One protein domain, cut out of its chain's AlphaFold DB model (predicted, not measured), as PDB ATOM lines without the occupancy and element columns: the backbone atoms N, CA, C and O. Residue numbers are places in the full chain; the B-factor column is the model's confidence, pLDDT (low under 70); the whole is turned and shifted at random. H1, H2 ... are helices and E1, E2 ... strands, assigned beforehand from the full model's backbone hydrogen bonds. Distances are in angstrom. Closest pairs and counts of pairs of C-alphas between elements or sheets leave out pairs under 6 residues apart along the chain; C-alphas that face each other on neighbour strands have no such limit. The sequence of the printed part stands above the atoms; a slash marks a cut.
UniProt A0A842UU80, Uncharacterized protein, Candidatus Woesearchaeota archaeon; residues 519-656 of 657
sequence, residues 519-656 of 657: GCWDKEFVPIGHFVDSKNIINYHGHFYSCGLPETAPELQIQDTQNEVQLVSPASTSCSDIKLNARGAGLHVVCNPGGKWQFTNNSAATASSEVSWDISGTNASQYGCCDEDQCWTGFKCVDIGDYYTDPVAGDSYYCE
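AT A GLANCE: This is residues 519 to 656 of the 657 residues of an uncharacterized protein of Candidatus Woesearchaeota archaeon (UniProt A0A842UU80). Small strand units follow one another along a long axis: the hairpin E1-E2 beside a little sheet E3-E4-E5 with H1 on it, then the three strands E6-E7-E8, then the hairpins E9-E10 and E11-E12 together, and the hairpin E13-E14 at the far end. Residues 560 to 565 stick out at the first end. The printed part has 138 residues, with 14 named strands and one named helix, H1, between E4 and E5; the class is mostly strand, with under half of the residues in named elements. E3-E4-E5 is mixed, E6-E7-E8 antiparallel. The whole is compact, radius of gyration of the C-alphas 16.6 A, yet elongated, spanning 54 by 31 by 23 A.

HOW THE PARTS SIT: E1, residues 519 to 521, and E2, residues 524 to 527, form a hairpin, with N 521 and O 524 at 2.8 A. The closest C-alphas of E2 and E3, residues 537 to 540, are those of Val 526 and Asn 539, 6.6 A apart. E3 is antiparallel to E4, residues 543 to 546, with N 538 and O 545 at 2.9 A. E4, H1 at residues 554 to 557 and E5 at residues 568 to 570 form a strand-helix-strand unit, two parallel neighbour strands with a helix between, its crossover right-handed; N 569 and O 544 are 3.0 A apart. H1 is on this sheet at a height of 8.9 A; it is too short for an O i to N i+4 pair, and its one O i to N i+3 pair is within hydrogen-bond range. E6, residues 580 to 582, E7, residues 587 to 591, and E8, residues 597 to 600, form a meander, each strand the antiparallel neighbour of the one before; N 582 and O 587 are 2.8 A apart, N 590 and O 598 3.0 A. The closest C-alphas of E3 and E6 are those of Tyr 540 and Leu 580, 6.2 A apart. E9, residues 607 to 611, and E10, residues 622 to 626, form a hairpin, N 609 and O 624 at 2.9 A. The closest C-alphas of E8 and E10 are those of Gln 598 and Gly 624, 7.4 A apart. E11, residues 630 to 632, and E12, residues 637 to 639, form a hairpin, N 631 and O 638 at 2.9 A; the closest C-alphas of E9 and E11 are those of Ser 609 and Trp 632, 5.8 A apart. E13, residues 643 to 645, and E14, residues 652 to 654, form a hairpin, N 644 and O 653 at 2.8 A.

IN THESE COORDINATES: E1 begins at C-alpha 519, (247.001, 281.746, 167.772), and E14 ends at C-alpha 654, (231.655, 291.419, 205.467). From first to last C-alpha E7 measures 13.6 A, E9 12.9 A and E10 12.8 A.

THE WHOLE: The two C-alphas farthest apart are those of Gln 562 and Asp 651, 55.6 A. The printed part has no cut, and no link is long. The mean pLDDT of the printed part is 70.8; 60 residues are under 70, among them 519 to 529, 576 to 588 and 612 to 621.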
ATOM      1  N   GLY A 519     247.569 282.809 168.611       66.88
ATOM      2  CA  GLY A 519     247.001 281.746 167.772       66.88
ATOM      3  C   GLY A 519     245.846 282.276 166.922       66.88
ATOM      4  O   GLY A 519     245.283 283.329 167.243       66.88
ATOM      5  N   CYS A 520     245.517 281.579 165.835       69.62
ATOM      6  CA  CYS A 520     244.576 282.056 164.821       69.62
ATOM      7  C   CYS A 520     243.135 281.619 165.122       69.62
ATOM      8  O   CYS A 520     242.880 280.452 165.416       69.62
ATOM      9  N   TRP A 521     242.174 282.536 165.011       69.38
ATOM     10  CA  TRP A 521     240.746 282.230 165.060       69.38
ATOM     11  C   TRP A 521     240.027 282.907 163.897       69.38
ATOM     12  O   TRP A 521     240.007 284.130 163.839       69.38
ATOM     13  N   ASP A 522     239.387 282.137 163.009       67.81
ATOM     14  CA  ASP A 522     238.599 282.675 161.878       67.81
ATOM     15  C   ASP A 522     239.397 283.688 161.019       67.81
ATOM     16  O   ASP A 522     238.921 284.767 160.675       67.81
ATOM     17  N   LYS A 523     240.666 283.349 160.733       62.25
ATOM     18  CA  LYS A 523     241.677 284.208 160.081       62.25
ATOM     19  C   LYS A 523     242.010 285.514 160.826       62.25
ATOM     20  O   LYS A 523     242.605 286.409 160.229       62.25
ATOM     21  N   GLU A 524     241.716 285.637 162.121       66.81
ATOM     22  CA  GLU A 524     242.173 286.741 162.977       66.81
ATOM     23  C   GLU A 524     243.156 286.265 164.063       66.81
ATOM     24  O   GLU A 524     242.935 285.266 164.751       66.81
ATOM     25  N   PHE A 525     244.243 287.014 164.271       66.81
ATOM     26  CA  PHE A 525     245.198 286.740 165.347       66.81
ATOM     27  C   PHE A 525     244.605 287.072 166.727       66.81
ATOM     28  O   PHE A 525     244.319 288.231 167.040       66.81
ATOM     29  N   VAL A 526     244.508 286.066 167.600       68.94
ATOM     30  CA  VAL A 526     244.106 286.221 169.003       68.94
ATOM     31  C   VAL A 526     245.352 286.129 169.898       68.94
ATOM     32  O   VAL A 526     245.947 285.055 169.991       68.94
ATOM     33  N   PRO A 527     245.757 287.200 170.610       63.84
ATOM     34  CA  PRO A 527     246.890 287.145 171.539       63.84
ATOM     35  C   PRO A 527     246.657 286.191 172.727       63.84
ATOM     36  O   PRO A 527     245.520 285.984 173.157       63.84
ATOM     37  N   ILE A 528     247.727 285.691 173.358       64.50
ATOM     38  CA  ILE A 528     247.604 284.892 174.596       64.50
ATOM     39  C   ILE A 528     246.854 285.670 175.697       64.50
ATOM     40  O   ILE A 528     247.230 286.773 176.107       64.50
ATOM     41  N   GLY A 529     245.795 285.063 176.237       66.75
ATOM     42  CA  GLY A 529     244.926 285.654 177.258       66.75
ATOM     43  C   GLY A 529     243.905 286.663 176.730       66.75
ATOM     44  O   GLY A 529     243.339 287.434 177.519       66.75
ATOM     45  N   HIS A 530     243.693 286.703 175.415       70.00
ATOM     46  CA  HIS A 530     242.584 287.411 174.790       70.00
ATOM     47  C   HIS A 530     241.436 286.452 174.471       70.00
ATOM     48  O   HIS A 530     241.621 285.244 174.312       70.00
ATOM     49  N   PHE A 531     240.230 287.013 174.439       74.50
ATOM     50  CA  PHE A 531     239.018 286.284 174.101       74.50
ATOM     51  C   PHE A 531     238.748 286.379 172.606       74.50
ATOM     52  O   PHE A 531     239.019 287.411 171.994       74.50
ATOM     53  N   VAL A 532     238.134 285.332 172.069       76.00
ATOM     54  CA  VAL A 532     237.396 285.401 170.809       76.00
ATOM     55  C   VAL A 532     236.123 286.200 171.077       76.00
ATOM     56  O   VAL A 532     235.333 285.833 171.958       76.00
ATOM     57  N   ASP A 533     235.926 287.301 170.352       59.31
ATOM     58  CA  ASP A 533     234.814 288.210 170.620       59.31
ATOM     59  C   ASP A 533     233.456 287.486 170.524       59.31
ATOM     60  O   ASP A 533     233.195 286.671 169.640       59.31
ATOM     61  N   SER A 534     232.577 287.775 171.486       60.81
ATOM     62  CA  SER A 534     231.244 287.175 171.703       60.81
ATOM     63  C   SER A 534     231.146 285.681 172.080       60.81
ATOM     64  O   SER A 534     230.098 285.291 172.596       60.81
ATOM     65  N   LYS A 535     232.188 284.848 171.916       65.00
ATOM     66  CA  LYS A 535     232.046 283.370 171.989       65.00
ATOM     67  C   LYS A 535     232.350 282.691 173.338       65.00
ATOM     68  O   LYS A 535     232.258 281.472 173.435       65.00
ATOM     69  N   ASN A 536     232.690 283.443 174.391       81.25
ATOM     70  CA  ASN A 536     233.097 282.899 175.708       81.25
ATOM     71  C   ASN A 536     234.279 281.900 175.615       81.25
ATOM     72  O   ASN A 536     234.377 280.940 176.387       81.25
ATOM     73  N   ILE A 537     235.178 282.146 174.658       83.12
ATOM     74  CA  ILE A 537     236.371 281.350 174.352       83.12
ATOM     75  C   ILE A 537     237.612 282.216 174.546       83.12
ATOM     76  O   ILE A 537     237.599 283.395 174.192       83.12
ATOM     77  N   ILE A 538     238.672 281.640 175.109       78.31
ATOM     78  CA  ILE A 538     239.951 282.303 175.377       78.31
ATOM     79  C   ILE A 538     241.106 281.547 174.716       78.31
ATOM     80  O   ILE A 538     241.132 280.319 174.766       78.31
ATOM     81  N   ASN A 539     242.067 282.274 174.140       73.25
ATOM     82  CA  ASN A 539     243.343 281.701 173.711       73.25
ATOM     83  C   ASN A 539     244.326 281.640 174.889       73.25
ATOM     84  O   ASN A 539     244.547 282.642 175.577       73.25
ATOM     85  N   TYR A 540     244.982 280.502 175.078       71.81
ATOM     86  CA  TYR A 540     246.191 280.389 175.880       71.81
ATOM     87  C   TYR A 540     247.231 279.513 175.185       71.81
ATOM     88  O   TYR A 540     246.992 278.333 174.983       71.81
ATOM     89  N   HIS A 541     248.398 280.090 174.881       62.81
ATOM     90  CA  HIS A 541     249.518 279.414 174.210       62.81
ATOM     91  C   HIS A 541     249.118 278.658 172.932       62.81
ATOM     92  O   HIS A 541     249.544 277.528 172.750       62.81
ATOM     93  N   GLY A 542     248.275 279.254 172.080       60.47
ATOM     94  CA  GLY A 542     247.806 278.560 170.878       60.47
ATOM     95  C   GLY A 542     246.838 277.420 171.203       60.47
ATOM     96  O   GLY A 542     246.751 276.451 170.467       60.47
ATOM     97  N   HIS A 543     246.122 277.486 172.325       69.75
ATOM     98  CA  HIS A 543     245.025 276.573 172.637       69.75
ATOM     99  C   HIS A 543     243.773 277.362 173.012       69.75
ATOM    100  O   HIS A 543     243.770 278.145 173.970       69.75
ATOM    101  N   PHE A 544     242.686 277.134 172.276       79.75
ATOM    102  CA  PHE A 544     241.384 277.712 172.593       79.75
ATOM    103  C   PHE A 544     240.629 276.875 173.624       79.75
ATOM    104  O   PHE A 544     240.363 275.684 173.439       79.75
ATOM    105  N   TYR A 545     240.213 277.538 174.700       82.94
ATOM    106  CA  TYR A 545     239.359 276.960 175.729       82.94
ATOM    107  C   TYR A 545     238.014 277.674 175.748       82.94
ATOM    108  O   TYR A 545     237.963 278.905 175.735       82.94
ATOM    109  N   SER A 546     236.919 276.923 175.834       87.00
ATOM    110  CA  SER A 546     235.573 277.472 176.047       87.00
ATOM    111  C   SER A 546     235.141 277.323 177.500       87.00
ATOM    112  O   SER A 546     235.532 276.367 178.156       87.00
ATOM    113  N   CYS A 547     234.307 278.227 178.011       85.88
ATOM    114  CA  CYS A 547     233.695 278.071 179.330       85.88
ATOM    115  C   CYS A 547     232.169 278.044 179.203       85.88
ATOM    116  O   CYS A 547     231.591 278.832 178.458       85.88
ATOM    117  N   GLY A 548     231.505 277.120 179.901       81.25
ATOM    118  CA  GLY A 548     230.038 277.066 179.976       81.25
ATOM    119  C   GLY A 548     229.282 276.827 178.661       81.25
ATOM    120  O   GLY A 548     228.061 276.982 178.650       81.25
ATOM    121  N   LEU A 549     229.960 276.473 177.563       83.88
ATOM    122  CA  LEU A 549     229.288 276.102 176.318       83.88
ATOM    123  C   LEU A 549     228.645 274.707 176.455       83.88
ATOM    124  O   LEU A 549     229.243 273.818 177.064       83.88
ATOM    125  N   PRO A 550     227.434 274.485 175.908       81.62
ATOM    126  CA  PRO A 550     226.841 273.152 175.854       81.62
ATOM    127  C   PRO A 550     227.647 272.248 174.914       81.62
ATOM    128  O   PRO A 550     228.169 272.727 173.915       81.62
ATOM    129  N   GLU A 551     227.668 270.933 175.156       79.44
ATOM    130  CA  GLU A 551     228.382 269.950 174.309       79.44
ATOM    131  C   GLU A 551     227.990 270.029 172.817       79.44
ATOM    132  O   GLU A 551     228.788 269.724 171.937       79.44
ATOM    133  N   THR A 552     226.768 270.485 172.524       81.19
ATOM    134  CA  THR A 552     226.241 270.692 171.166       81.19
ATOM    135  C   THR A 552     226.601 272.052 170.550       81.19
ATOM    136  O   THR A 552     226.038 272.402 169.512       81.19
ATOM    137  N   ALA A 553     227.432 272.871 171.197       81.44
ATOM    138  CA  ALA A 553     227.870 274.153 170.651       81.44
ATOM    139  C   ALA A 553     228.715 273.918 169.388       81.44
ATOM    140  O   ALA A 553     229.614 273.074 169.432       81.44
ATOM    141  N   PRO A 554     228.471 274.641 168.278       79.50
ATOM    142  CA  PRO A 554     229.240 274.458 167.051       79.50
ATOM    143  C   PRO A 554     230.731 274.740 167.268       79.50
ATOM    144  O   PRO A 554     231.558 274.078 166.657       79.50
ATOM    145  N   GLU A 555     231.081 275.632 168.199       80.56
ATOM    146  CA  GLU A 555     232.465 275.901 168.593       80.56
ATOM    147  C   GLU A 555     233.189 274.666 169.153       80.56
ATOM    148  O   GLU A 555     234.380 274.505 168.922       80.56
ATOM    149  N   LEU A 556     232.488 273.769 169.856       77.94
ATOM    150  CA  LEU A 556     233.070 272.515 170.348       77.94
ATOM    151  C   LEU A 556     233.155 271.431 169.267       77.94
ATOM    152  O   LEU A 556     233.806 270.416 169.493       77.94
ATOM    153  N   GLN A 557     232.511 271.616 168.114       76.81
ATOM    154  CA  GLN A 557     232.587 270.683 166.982       76.81
ATOM    155  C   GLN A 557     233.710 271.050 165.998       76.81
ATOM    156  O   GLN A 557     233.869 270.383 164.981       76.81
ATOM    157  N   ILE A 558     234.479 272.107 166.287       70.19
ATOM    158  CA  ILE A 558     235.629 272.516 165.483       70.19
ATOM    159  C   ILE A 558     236.758 271.492 165.672       70.19
ATOM    160  O   ILE A 558     237.206 271.243 166.797       70.19
ATOM    161  N   GLN A 559     237.212 270.920 164.561       63.31
ATOM    162  CA  GLN A 559     238.289 269.937 164.486       63.31
ATOM    163  C   GLN A 559     239.266 270.313 163.371       63.31
ATOM    164  O   GLN A 559     238.859 270.898 162.369       63.31
ATOM    165  N   ASP A 560     240.531 269.961 163.565       53.69
ATOM    166  CA  ASP A 560     241.558 269.894 162.525       53.69
ATOM    167  C   ASP A 560     241.197 268.735 161.580       53.69
ATOM    168  O   ASP A 560     240.887 267.636 162.048       53.69
ATOM    169  N   THR A 561     241.157 268.960 160.264       46.81
ATOM    170  CA  THR A 561     240.706 267.931 159.310       46.81
ATOM    171  C   THR A 561     241.816 266.980 158.872       46.81
ATOM    172  O   THR A 561     241.521 265.920 158.315       46.81
ATOM    173  N   GLN A 562     243.081 267.299 159.163       44.19
ATOM    174  CA  GLN A 562     244.221 266.431 158.873       44.19
ATOM    175  C   GLN A 562     244.398 265.342 159.941       44.19
ATOM    176  O   GLN A 562     244.831 264.231 159.622       44.19
ATOM    177  N   ASN A 563     244.073 265.643 161.206       49.25
ATOM    178  CA  ASN A 563     244.293 264.740 162.345       49.25
ATOM    179  C   ASN A 563     243.061 264.489 163.250       49.25
ATOM    180  O   ASN A 563     243.172 263.716 164.203       49.25
ATOM    181  N   GLU A 564     241.902 265.086 162.947       57.78
ATOM    182  CA  GLU A 564     240.632 264.983 163.696       57.78
ATOM    183  C   GLU A 564     240.692 265.501 165.158       57.78
ATOM    184  O   GLU A 564     239.804 265.212 165.972       57.78
ATOM    185  N   VAL A 565     241.713 266.288 165.532       60.75
ATOM    186  CA  VAL A 565     241.870 266.837 166.893       60.75
ATOM    187  C   VAL A 565     240.896 267.991 167.135       60.75
ATOM    188  O   VAL A 565     240.744 268.895 166.321       60.75
ATOM    189  N   GLN A 566     240.236 267.982 168.297       69.06
ATOM    190  CA  GLN A 566     239.282 269.014 168.706       69.06
ATOM    191  C   GLN A 566     239.997 270.327 169.069       69.06
ATOM    192  O   GLN A 566     240.767 270.386 170.029       69.06
ATOM    193  N   LEU A 567     239.686 271.399 168.339       69.62
ATOM    194  CA  LEU A 567     240.392 272.686 168.410       69.62
ATOM    195  C   LEU A 567     239.828 273.647 169.468       69.62
ATOM    196  O   LEU A 567     240.411 274.696 169.732       69.62
ATOM    197  N   VAL A 568     238.725 273.292 170.129       79.62
ATOM    198  CA  VAL A 568     238.232 274.014 171.310       79.62
ATOM    199  C   VAL A 568     238.023 273.037 172.453       79.62
ATOM    200  O   VAL A 568     237.088 272.239 172.449       79.62
ATOM    201  N   SER A 569     238.876 273.128 173.470       83.25
ATOM    202  CA  SER A 569     238.747 272.307 174.673       83.25
ATOM    203  C   SER A 569     237.688 272.894 175.623       83.25
ATOM    204  O   SER A 569     237.751 274.084 175.954       83.25
ATOM    205  N   PRO A 570     236.709 272.109 176.107       82.94
ATOM    206  CA  PRO A 570     235.783 272.574 177.134       82.94
ATOM    207  C   PRO A 570     236.499 272.703 178.485       82.94
ATOM    208  O   PRO A 570     237.062 271.743 179.010       82.94
ATOM    209  N   ALA A 571     236.456 273.896 179.070       79.19
ATOM    210  CA  ALA A 571     236.901 274.140 180.432       79.19
ATOM    211  C   ALA A 571     235.922 273.521 181.429       79.19
ATOM    212  O   ALA A 571     234.710 273.745 181.343       79.19
ATOM    213  N   SER A 572     236.443 272.817 182.434       74.38
ATOM    214  CA  SER A 572     235.611 272.419 183.565       74.38
ATOM    215  C   SER A 572     235.169 273.635 184.371       74.38
ATOM    216  O   SER A 572     235.954 274.533 184.678       74.38
ATOM    217  N   THR A 573     233.906 273.611 184.775       74.56
ATOM    218  CA  THR A 573     233.278 274.610 185.638       74.56
ATOM    219  C   THR A 573     233.603 274.395 187.129       74.56
ATOM    220  O   THR A 573     233.153 275.163 187.976       74.56
ATOM    221  N   SER A 574     234.405 273.380 187.483       71.94
ATOM    222  CA  SER A 574     234.767 273.020 188.868       71.94
ATOM    223  C   SER A 574     235.889 273.860 189.500       71.94
ATOM    224  O   SER A 574     236.498 273.412 190.467       71.94
ATOM    225  N   CYS A 575     236.193 275.052 188.973       74.88
ATOM    226  CA  CYS A 575     237.267 275.953 189.434       74.88
ATOM    227  C   CYS A 575     238.713 275.418 189.369       74.88
ATOM    228  O   CYS A 575     239.646 276.174 189.630       74.88
ATOM    229  N   SER A 576     238.920 274.148 189.018       61.59
ATOM    230  CA  SER A 576     240.187 273.434 189.204       61.59
ATOM    231  C   SER A 576     241.087 273.363 187.967       61.59
ATOM    232  O   SER A 576     242.311 273.356 188.104       61.59
ATOM    233  N   ASP A 577     240.506 273.299 186.766       56.66
ATOM    234  CA  ASP A 577     241.174 272.593 185.658       56.66
ATOM    235  C   ASP A 577     241.936 273.493 184.680       56.66
ATOM    236  O   ASP A 577     242.653 272.994 183.817       56.66
ATOM    237  N   ILE A 578     241.811 274.817 184.804       59.28
ATOM    238  CA  ILE A 578     242.352 275.770 183.832       59.28
ATOM    239  C   ILE A 578     243.005 276.953 184.559       59.28
ATOM    240  O   ILE A 578     242.325 277.739 185.206       59.28
ATOM    241  N   LYS A 579     244.340 277.065 184.465       65.44
ATOM    242  CA  LYS A 579     245.170 278.093 185.135       65.44
ATOM    243  C   LYS A 579     245.992 278.901 184.132       65.44
ATOM    244  O   LYS A 579     247.219 278.953 184.200       65.44
ATOM    245  N   LEU A 580     245.306 279.539 183.197       60.94
ATOM    246  CA  LEU A 580     245.920 280.227 182.061       60.94
ATOM    247  C   LEU A 580     246.483 281.579 182.521       60.94
ATOM    248  O   LEU A 580     245.725 282.406 183.020       60.94
ATOM    249  N   ASN A 581     247.792 281.815 182.375       59.50
ATOM    250  CA  ASN A 581     248.416 283.135 182.571       59.50
ATOM    251  C   ASN A 581     247.994 284.075 181.433       59.50
ATOM    252  O   ASN A 581     248.661 284.194 180.404       59.50
ATOM    253  N   ALA A 582     246.844 284.713 181.599       53.69
ATOM    254  CA  ALA A 582     246.281 285.598 180.605       53.69
ATOM    255  C   ALA A 582     247.045 286.931 180.571       53.69
ATOM    256  O   ALA A 582     247.239 287.589 181.595       53.69
ATOM    257  N   ARG A 583     247.415 287.376 179.361       53.44
ATOM    258  CA  ARG A 583     248.010 288.700 179.090       53.44
ATOM    259  C   ARG A 583     249.397 288.926 179.709       53.44
ATOM    260  O   ARG A 583     249.813 290.071 179.865       53.44
ATOM    261  N   GLY A 584     250.107 287.856 180.076       49.06
ATOM    262  CA  GLY A 584     251.514 287.899 180.501       49.06
ATOM    263  C   GLY A 584     251.798 288.625 181.824       49.06
ATOM    264  O   GLY A 584     252.961 288.825 182.165       49.06
ATOM    265  N   ALA A 585     250.767 289.014 182.578       48.06
ATOM    266  CA  ALA A 585     250.892 289.840 183.782       48.06
ATOM    267  C   ALA A 585     250.838 289.043 185.104       48.06
ATOM    268  O   ALA A 585     250.776 289.648 186.172       48.06
ATOM    269  N   GLY A 586     250.817 287.704 185.051       52.34
ATOM    270  CA  GLY A 586     250.576 286.851 186.226       52.34
ATOM    271  C   GLY A 586     249.101 286.778 186.639       52.34
ATOM    272  O   GLY A 586     248.784 286.276 187.712       52.34
ATOM    273  N   LEU A 587     248.196 287.278 185.791       55.53
ATOM    274  CA  LEU A 587     246.755 287.125 185.954       55.53
ATOM    275  C   LEU A 587     246.355 285.728 185.491       55.53
ATOM    276  O   LEU A 587     246.482 285.402 184.313       55.53
ATOM    277  N   HIS A 588     245.843 284.915 186.405       69.00
ATOM    278  CA  HIS A 588     245.265 283.625 186.062       69.00
ATOM    279  C   HIS A 588     243.783 283.791 185.713       69.00
ATOM    280  O   HIS A 588     243.112 284.709 186.187       69.00
ATOM    281  N   VAL A 589     243.251 282.905 184.877       73.50
ATOM    282  CA  VAL A 589     241.826 282.889 184.529       73.50
ATOM    283  C   VAL A 589     241.288 281.465 184.587       73.50
ATOM    284  O   VAL A 589     241.915 280.538 184.079       73.50
ATOM    285  N   VAL A 590     240.141 281.322 185.252       78.56
ATOM    286  CA  VAL A 590     239.453 280.060 185.558       78.56
ATOM    287  C   VAL A 590     238.028 280.098 185.004       78.56
ATOM    288  O   VAL A 590     237.417 281.167 184.914       78.56
ATOM    289  N   CYS A 591     237.482 278.939 184.641       80.75
ATOM    290  CA  CYS A 591     236.069 278.806 184.288       80.75
ATOM    291  C   CYS A 591     235.249 278.569 185.564       80.75
ATOM    292  O   CYS A 591     235.509 277.624 186.310       80.75
ATOM    293  N   ASN A 592     234.289 279.454 185.845       81.31
ATOM    294  CA  ASN A 592     233.510 279.394 187.078       81.31
ATOM    295  C   ASN A 592     232.330 278.397 186.998       81.31
ATOM    296  O   ASN A 592     231.931 278.000 185.897       81.31
ATOM    297  N   PRO A 593     231.703 278.028 188.139       80.62
ATOM    298  CA  PRO A 593     230.574 277.091 188.156       80.62
ATOM    299  C   PRO A 593     229.353 277.578 187.360       80.62
ATOM    300  O   PRO A 593     228.535 276.775 186.922       80.62
ATOM    301  N   GLY A 594     229.248 278.893 187.140       78.12
ATOM    302  CA  GLY A 594     228.223 279.538 186.320       78.12
ATOM    303  C   GLY A 594     228.547 279.617 184.821       78.12
ATOM    304  O   GLY A 594     227.824 280.302 184.097       78.12
ATOM    305  N   GLY A 595     229.619 278.971 184.348       79.94
ATOM    306  CA  GLY A 595     229.967 278.917 182.929       79.94
ATOM    307  C   GLY A 595     230.537 280.219 182.355       79.94
ATOM    308  O   GLY A 595     230.347 280.502 181.174       79.94
ATOM    309  N   LYS A 596     231.225 281.035 183.163       80.62
ATOM    310  CA  LYS A 596     231.913 282.257 182.709       80.62
ATOM    311  C   LYS A 596     233.377 282.291 183.130       80.62
ATOM    312  O   LYS A 596     233.742 281.813 184.203       80.62
ATOM    313  N   TRP A 597     234.202 282.919 182.298       80.00
ATOM    314  CA  TRP A 597     235.596 283.207 182.622       80.00
ATOM    315  C   TRP A 597     235.716 284.241 183.744       80.00
ATOM    316  O   TRP A 597     235.104 285.308 183.688       80.00
ATOM    317  N   GLN A 598     236.544 283.933 184.740       77.25
ATOM    318  CA  GLN A 598     236.822 284.790 185.888       77.25
ATOM    319  C   GLN A 598     238.336 284.940 186.068       77.25
ATOM    320  O   GLN A 598     239.062 283.949 186.124       77.25
ATOM    321  N   PHE A 599     238.817 286.180 186.177       72.12
ATOM    322  CA  PHE A 599     240.222 286.469 186.468       72.12
ATOM    323  C   PHE A 599     240.510 286.373 187.974       72.12
ATOM    324  O   PHE A 599     239.695 286.790 188.798       72.12
ATOM    325  N   THR A 600     241.689 285.865 188.321       65.94
ATOM    326  CA  THR A 600     242.234 285.805 189.680       65.94
ATOM    327  C   THR A 600     243.720 286.174 189.678       65.94
ATOM    328  O   THR A 600     244.434 285.960 188.698       65.94
ATOM    329  N   ASN A 601     244.188 286.759 190.780       58.12
ATOM    330  CA  ASN A 601     245.586 287.163 190.953       58.12
ATOM    331  C   ASN A 601     246.474 286.022 191.483       58.12
ATOM    332  O   ASN A 601     247.695 286.149 191.460       58.12
ATOM    333  N   ASN A 602     245.876 284.926 191.967       56.78
ATOM    334  CA  ASN A 602     246.591 283.809 192.580       56.78
ATOM    335  C   ASN A 602     246.630 282.593 191.648       56.78
ATOM    336  O   ASN A 602     245.641 282.224 191.017       56.78
ATOM    337  N   SER A 603     247.758 281.881 191.643       55.28
ATOM    338  CA  SER A 603     247.930 280.601 190.938       55.28
ATOM    339  C   SER A 603     247.210 279.418 191.618       55.28
ATOM    340  O   SER A 603     247.455 278.255 191.278       55.28
ATOM    341  N   ALA A 604     246.375 279.682 192.629       55.78
ATOM    342  CA  ALA A 604     245.965 278.727 193.662       55.78
ATOM    343  C   ALA A 604     244.447 278.482 193.781       55.78
ATOM    344  O   ALA A 604     244.072 277.635 194.590       55.78
ATOM    345  N   ALA A 605     243.618 279.100 192.927       60.03
ATOM    346  CA  ALA A 605     242.164 278.904 192.945       60.03
ATOM    347  C   ALA A 605     241.800 277.408 192.967       60.03
ATOM    348  O   ALA A 605     242.290 276.630 192.139       60.03
ATOM    349  N   THR A 606     241.005 277.019 193.966       62.06
ATOM    350  CA  THR A 606     240.719 275.610 194.301       62.06
ATOM    351  C   THR A 606     239.292 275.361 194.790       62.06
ATOM    352  O   THR A 606     238.836 274.224 194.685       62.06
ATOM    353  N   ALA A 607     238.567 276.381 195.267       69.50
ATOM    354  CA  ALA A 607     237.228 276.224 195.831       69.50
ATOM    355  C   ALA A 607     236.148 276.928 194.991       69.50
ATOM    356  O   ALA A 607     236.310 278.068 194.543       69.50
ATOM    357  N   SER A 608     235.016 276.246 194.799       75.06
ATOM    358  CA  SER A 608     233.791 276.853 194.281       75.06
ATOM    359  C   SER A 608     233.043 277.567 195.406       75.06
ATOM    360  O   SER A 608     232.714 276.972 196.432       75.06
ATOM    361  N   SER A 609     232.733 278.843 195.193       74.69
ATOM    362  CA  SER A 609     232.050 279.689 196.173       74.69
ATOM    363  C   SER A 609     230.741 280.214 195.586       74.69
ATOM    364  O   SER A 609     230.714 280.773 194.487       74.69
ATOM    365  N   GLU A 610     229.644 280.043 196.321       75.50
ATOM    366  CA  GLU A 610     228.332 280.606 195.989       75.50
ATOM    367  C   GLU A 610     228.069 281.840 196.851       75.50
ATOM    368  O   GLU A 610     228.282 281.821 198.063       75.50
ATOM    369  N   VAL A 611     227.552 282.898 196.231       73.88
ATOM    370  CA  VAL A 611     227.054 284.078 196.933       73.88
ATOM    371  C   VAL A 611     225.533 284.151 196.811       73.88
ATOM    372  O   VAL A 611     224.967 284.019 195.723       73.88
ATOM    373  N   SER A 612     224.872 284.322 197.957       61.06
ATOM    374  CA  SER A 612     223.421 284.143 198.125       61.06
ATOM    375  C   SER A 612     222.641 285.445 198.362       61.06
ATOM    376  O   SER A 612     221.424 285.404 198.552       61.06
ATOM    377  N   TRP A 613     223.307 286.606 198.328       66.56
ATOM    378  CA  TRP A 613     222.657 287.924 198.307       66.56
ATOM    379  C   TRP A 613     222.431 288.421 196.866       66.56
ATOM    380  O   TRP A 613     223.125 287.999 195.945       66.56
ATOM    381  N   ASP A 614     221.428 289.282 196.644       61.59
ATOM    382  CA  ASP A 614     221.038 289.730 195.294       61.59
ATOM    383  C   ASP A 614     221.859 290.943 194.835       61.59
ATOM    384  O   ASP A 614     221.618 292.070 195.257       61.59
ATOM    385  N   ILE A 615     222.819 290.684 193.948       58.28
ATOM    386  CA  ILE A 615     223.883 291.617 193.529       58.28
ATOM    387  C   ILE A 615     223.587 292.271 192.166       58.28
ATOM    388  O   ILE A 615     224.419 292.962 191.577       58.28
ATOM    389  N   SER A 616     222.405 291.998 191.607       55.56
ATOM    390  CA  SER A 616     221.998 292.482 190.280       55.56
ATOM    391  C   SER A 616     220.487 292.695 190.115       55.56
ATOM    392  O   SER A 616     220.036 293.020 189.017       55.56
ATOM    393  N   GLY A 617     219.689 292.532 191.177       57.31
ATOM    394  CA  GLY A 617     218.225 292.625 191.124       57.31
ATOM    395  C   GLY A 617     217.569 291.433 190.419       57.31
ATOM    396  O   GLY A 617     216.480 291.565 189.856       57.31
ATOM    397  N   THR A 618     218.250 290.286 190.384       55.19
ATOM    398  CA  THR A 618     217.869 289.103 189.596       55.19
ATOM    399  C   THR A 618     217.434 287.907 190.445       55.19
ATOM    400  O   THR A 618     217.002 286.913 189.866       55.19
ATOM    401  N   ASN A 619     217.516 287.977 191.783       58.00
ATOM    402  CA  ASN A 619     217.237 286.857 192.706       58.00
ATOM    403  C   ASN A 619     217.950 285.533 192.338       58.00
ATOM    404  O   ASN A 619     217.422 284.447 192.581       58.00
ATOM    405  N   ALA A 620     219.129 285.610 191.720       61.00
ATOM    406  CA  ALA A 620     219.873 284.450 191.240       61.00
ATOM    407  C   ALA A 620     221.202 284.341 191.988       61.00
ATOM    408  O   ALA A 620     221.984 285.294 191.964       61.00
ATOM    409  N   SER A 621     221.455 283.183 192.603       66.31
ATOM    410  CA  SER A 621     222.766 282.835 193.154       66.31
ATOM    411  C   SER A 621     223.850 283.045 192.104       66.31
ATOM    412  O   SER A 621     223.727 282.563 190.972       66.31
ATOM    413  N   GLN A 622     224.916 283.747 192.475       73.62
ATOM    414  CA  GLN A 622     226.093 283.877 191.624       73.62
ATOM    415  C   GLN A 622     227.190 282.946 192.136       73.62
ATOM    416  O   GLN A 622     227.364 282.759 193.338       73.62
ATOM    417  N   TYR A 623     227.949 282.375 191.208       78.19
ATOM    418  CA  TYR A 623     229.025 281.438 191.509       78.19
ATOM    419  C   TYR A 623     230.356 282.012 191.046       78.19
ATOM    420  O   TYR A 623     230.430 282.640 189.988       78.19
ATOM    421  N   GLY A 624     231.400 281.764 191.823       79.88
ATOM    422  CA  GLY A 624     232.765 282.148 191.509       79.88
ATOM    423  C   GLY A 624     233.766 281.120 192.010       79.88
ATOM    424  O   GLY A 624     233.408 280.135 192.657       79.88
ATOM    425  N   CYS A 625     235.024 281.368 191.681       80.56
ATOM    426  CA  CYS A 625     236.162 280.581 192.129       80.56
ATOM    427  C   CYS A 625     237.062 281.447 192.996       80.56
ATOM    428  O   CYS A 625     237.519 282.490 192.523       80.56
ATOM    429  N   CYS A 626     237.326 281.009 194.221       77.19
ATOM    430  CA  CYS A 626     238.213 281.682 195.162       77.19
ATOM    431  C   CYS A 626     239.168 280.669 195.819       77.19
ATOM    432  O   CYS A 626     239.059 279.454 195.604       77.19
ATOM    433  N   ASP A 627     240.140 281.176 196.572       75.19
ATOM    434  CA  ASP A 627     240.951 280.345 197.464       75.19
ATOM    435  C   ASP A 627     240.103 279.937 198.695       75.19
ATOM    436  O   ASP A 627     239.062 280.543 198.961       75.19
ATOM    437  N   GLU A 628     240.490 278.880 199.424       74.56
ATOM    438  CA  GLU A 628     239.695 278.338 200.552       74.56
ATOM    439  C   GLU A 628     239.471 279.350 201.699       74.56
ATOM    440  O   GLU A 628     238.560 279.170 202.503       74.56
ATOM    441  N   ASP A 629     240.282 280.411 201.766       78.31
ATOM    442  CA  ASP A 629     240.276 281.481 202.767       78.31
ATOM    443  C   ASP A 629     239.709 282.825 202.248       78.31
ATOM    444  O   ASP A 629     240.009 283.897 202.787       78.31
ATOM    445  N   GLN A 630     238.868 282.785 201.207       81.75
ATOM    446  CA  GLN A 630     238.279 283.971 200.572       81.75
ATOM    447  C   GLN A 630     236.776 283.836 200.275       81.75
ATOM    448  O   GLN A 630     236.294 282.799 199.818       81.75
ATOM    449  N   CYS A 631     236.027 284.935 200.417       81.00
ATOM    450  CA  CYS A 631     234.622 285.004 200.005       81.00
ATOM    451  C   CYS A 631     234.470 285.480 198.559       81.00
ATOM    452  O   CYS A 631     235.095 286.457 198.136       81.00
ATOM    453  N   TRP A 632     233.527 284.880 197.831       80.31
ATOM    454  CA  TRP A 632     233.063 285.408 196.548       80.31
ATOM    455  C   TRP A 632     232.037 286.528 196.741       80.31
ATOM    456  O   TRP A 632     231.028 286.352 197.418       80.31
ATOM    457  N   THR A 633     232.263 287.682 196.110       75.50
ATOM    458  CA  THR A 633     231.389 288.863 196.236       75.50
ATOM    459  C   THR A 633     230.431 289.062 195.058       75.50
ATOM    460  O   THR A 633     229.910 290.162 194.882       75.50
ATOM    461  N   GLY A 634     230.293 288.075 194.165       72.62
ATOM    462  CA  GLY A 634     229.619 288.225 192.863       72.62
ATOM    463  C   GLY A 634     230.493 288.815 191.755       72.62
ATOM    464  O   GLY A 634     230.278 288.541 190.578       72.62
ATOM    465  N   PHE A 635     231.517 289.590 192.124       70.50
ATOM    466  CA  PHE A 635     232.384 290.297 191.175       70.50
ATOM    467  C   PHE A 635     233.876 289.996 191.353       70.50
ATOM    468  O   PHE A 635     234.626 290.046 190.378       70.50
ATOM    469  N   LYS A 636     234.327 289.727 192.583       73.38
ATOM    470  CA  LYS A 636     235.719 289.400 192.918       73.38
ATOM    471  C   LYS A 636     235.783 288.517 194.167       73.38
ATOM    472  O   LYS A 636     234.803 288.417 194.901       73.38
ATOM    473  N   CYS A 637     236.946 287.934 194.428       77.81
ATOM    474  CA  CYS A 637     237.257 287.381 195.744       77.81
ATOM    475  C   CYS A 637     237.720 288.500 196.692       77.81
ATOM    476  O   CYS A 637     238.282 289.513 196.249       77.81
ATOM    477  N   VAL A 638     237.457 288.329 197.985       80.12
ATOM    478  CA  VAL A 638     237.980 289.158 199.082       80.12
ATOM    479  C   VAL A 638     238.424 288.255 200.225       80.12
ATOM    480  O   VAL A 638     237.824 287.202 200.437       80.12
ATOM    481  N   ASP A 639     239.455 288.675 200.949       84.19
ATOM    482  CA  ASP A 639     240.009 287.912 202.065       84.19
ATOM    483  C   ASP A 639     239.017 287.850 203.240       84.19
ATOM    484  O   ASP A 639     238.221 288.771 203.465       84.19
ATOM    485  N   ILE A 640     239.067 286.768 204.019       83.75
ATOM    486  CA  ILE A 640     238.336 286.678 205.289       83.75
ATOM    487  C   ILE A 640     238.731 287.841 206.205       83.75
ATOM    488  O   ILE A 640     239.908 288.096 206.463       83.75
ATOM    489  N   GLY A 641     237.723 288.550 206.719       81.62
ATOM    490  CA  GLY A 641     237.899 289.755 207.526       81.62
ATOM    491  C   GLY A 641     237.881 291.080 206.752       81.62
ATOM    492  O   GLY A 641     237.956 292.132 207.389       81.62
ATOM    493  N   ASP A 642     237.737 291.065 205.423       85.75
ATOM    494  CA  ASP A 642     237.555 292.280 204.620       85.75
ATOM    495  C   ASP A 642     236.075 292.646 204.394       85.75
ATOM    496  O   ASP A 642     235.161 291.817 204.436       85.75
ATOM    497  N   TYR A 643     235.842 293.933 204.113       83.00
ATOM    498  CA  TYR A 643     234.538 294.459 203.705       83.00
ATOM    499  C   TYR A 643     234.462 294.661 202.190       83.00
ATOM    500  O   TYR A 643     235.342 295.267 201.572       83.00
ATOM    501  N   TYR A 644     233.340 294.258 201.599       80.31
ATOM    502  CA  TYR A 644     232.989 294.533 200.212       80.31
ATOM    503  C   TYR A 644     231.760 295.437 200.136       80.31
ATOM    504  O   TYR A 644     230.759 295.169 200.785       80.31
ATOM    505  N   THR A 645     231.804 296.499 199.330       81.25
ATOM    506  CA  THR A 645     230.618 297.317 199.027       81.25
ATOM    507  C   THR A 645     230.173 297.038 197.603       81.25
ATOM    508  O   THR A 645     230.980 297.171 196.681       81.25
ATOM    509  N   ASP A 646     228.909 296.660 197.435       70.38
ATOM    510  CA  ASP A 646     228.310 296.419 196.126       70.38
ATOM    511  C   ASP A 646     228.218 297.746 195.341       70.38
ATOM    512  O   ASP A 646     227.576 298.689 195.809       70.38
ATOM    513  N   PRO A 647     228.848 297.859 194.154       65.75
ATOM    514  CA  PRO A 647     228.794 299.065 193.331       65.75
ATOM    515  C   PRO A 647     227.412 299.335 192.709       65.75
ATOM    516  O   PRO A 647     227.210 300.427 192.176       65.75
ATOM    517  N   VAL A 648     226.482 298.372 192.746       65.25
ATOM    518  CA  VAL A 648     225.119 298.479 192.205       65.25
ATOM    519  C   VAL A 648     224.104 298.786 193.310       65.25
ATOM    520  O   VAL A 648     223.383 299.779 193.198       65.25
ATOM    521  N   ALA A 649     224.045 297.978 194.376       69.50
ATOM    522  CA  ALA A 649     223.114 298.200 195.490       69.50
ATOM    523  C   ALA A 649     223.584 299.284 196.479       69.50
ATOM    524  O   ALA A 649     222.760 299.968 197.087       69.50
ATOM    525  N   GLY A 650     224.900 299.468 196.637       73.88
ATOM    526  CA  GLY A 650     225.500 300.370 197.626       73.88
ATOM    527  C   GLY A 650     225.599 299.791 199.044       73.88
ATOM    528  O   GLY A 650     226.166 300.443 199.921       73.88
ATOM    529  N   ASP A 651     225.077 298.583 199.269       78.38
ATOM    530  CA  ASP A 651     225.178 297.860 200.536       78.38
ATOM    531  C   ASP A 651     226.594 297.304 200.764       78.38
ATOM    532  O   ASP A 651     227.310 296.945 199.823       78.38
ATOM    533  N   SER A 652     227.006 297.228 202.033       79.81
ATOM    534  CA  SER A 652     228.313 296.696 202.439       79.81
ATOM    535  C   SER A 652     228.175 295.364 203.173       79.81
ATOM    536  O   SER A 652     227.454 295.253 204.165       79.81
ATOM    537  N   TYR A 653     228.936 294.380 202.709       80.31
ATOM    538  CA  TYR A 653     229.004 293.004 203.182       80.31
ATOM    539  C   TYR A 653     230.377 292.744 203.812       80.31
ATOM    540  O   TYR A 653     231.364 293.389 203.455       80.31
ATOM    541  N   TYR A 654     230.439 291.810 204.754       83.19
ATOM    542  CA  TYR A 654     231.655 291.419 205.467       83.19
ATOM    543  C   TYR A 654     231.949 289.948 205.171       83.19
ATOM    544  O   TYR A 654     231.015 289.148 205.141       83.19
ATOM    545  N   CYS A 655     233.211 289.607 204.915       82.06
ATOM    546  CA  CYS A 655     233.621 288.227 204.675       82.06
ATOM    547  C   CYS A 655     233.930 287.514 206.003       82.06
ATOM    548  O   CYS A 655     234.863 287.900 206.709       82.06
ATOM    549  N   GLU A 656     233.142 286.489 206.333       78.19
ATOM    550  CA  GLU A 656     233.293 285.617 207.511       78.19
ATOM    551  C   GLU A 656     233.618 284.172 207.074       78.19
ATOM    552  O   GLU A 656     233.316 283.806 205.938       78.19
TER     553      GLU A 656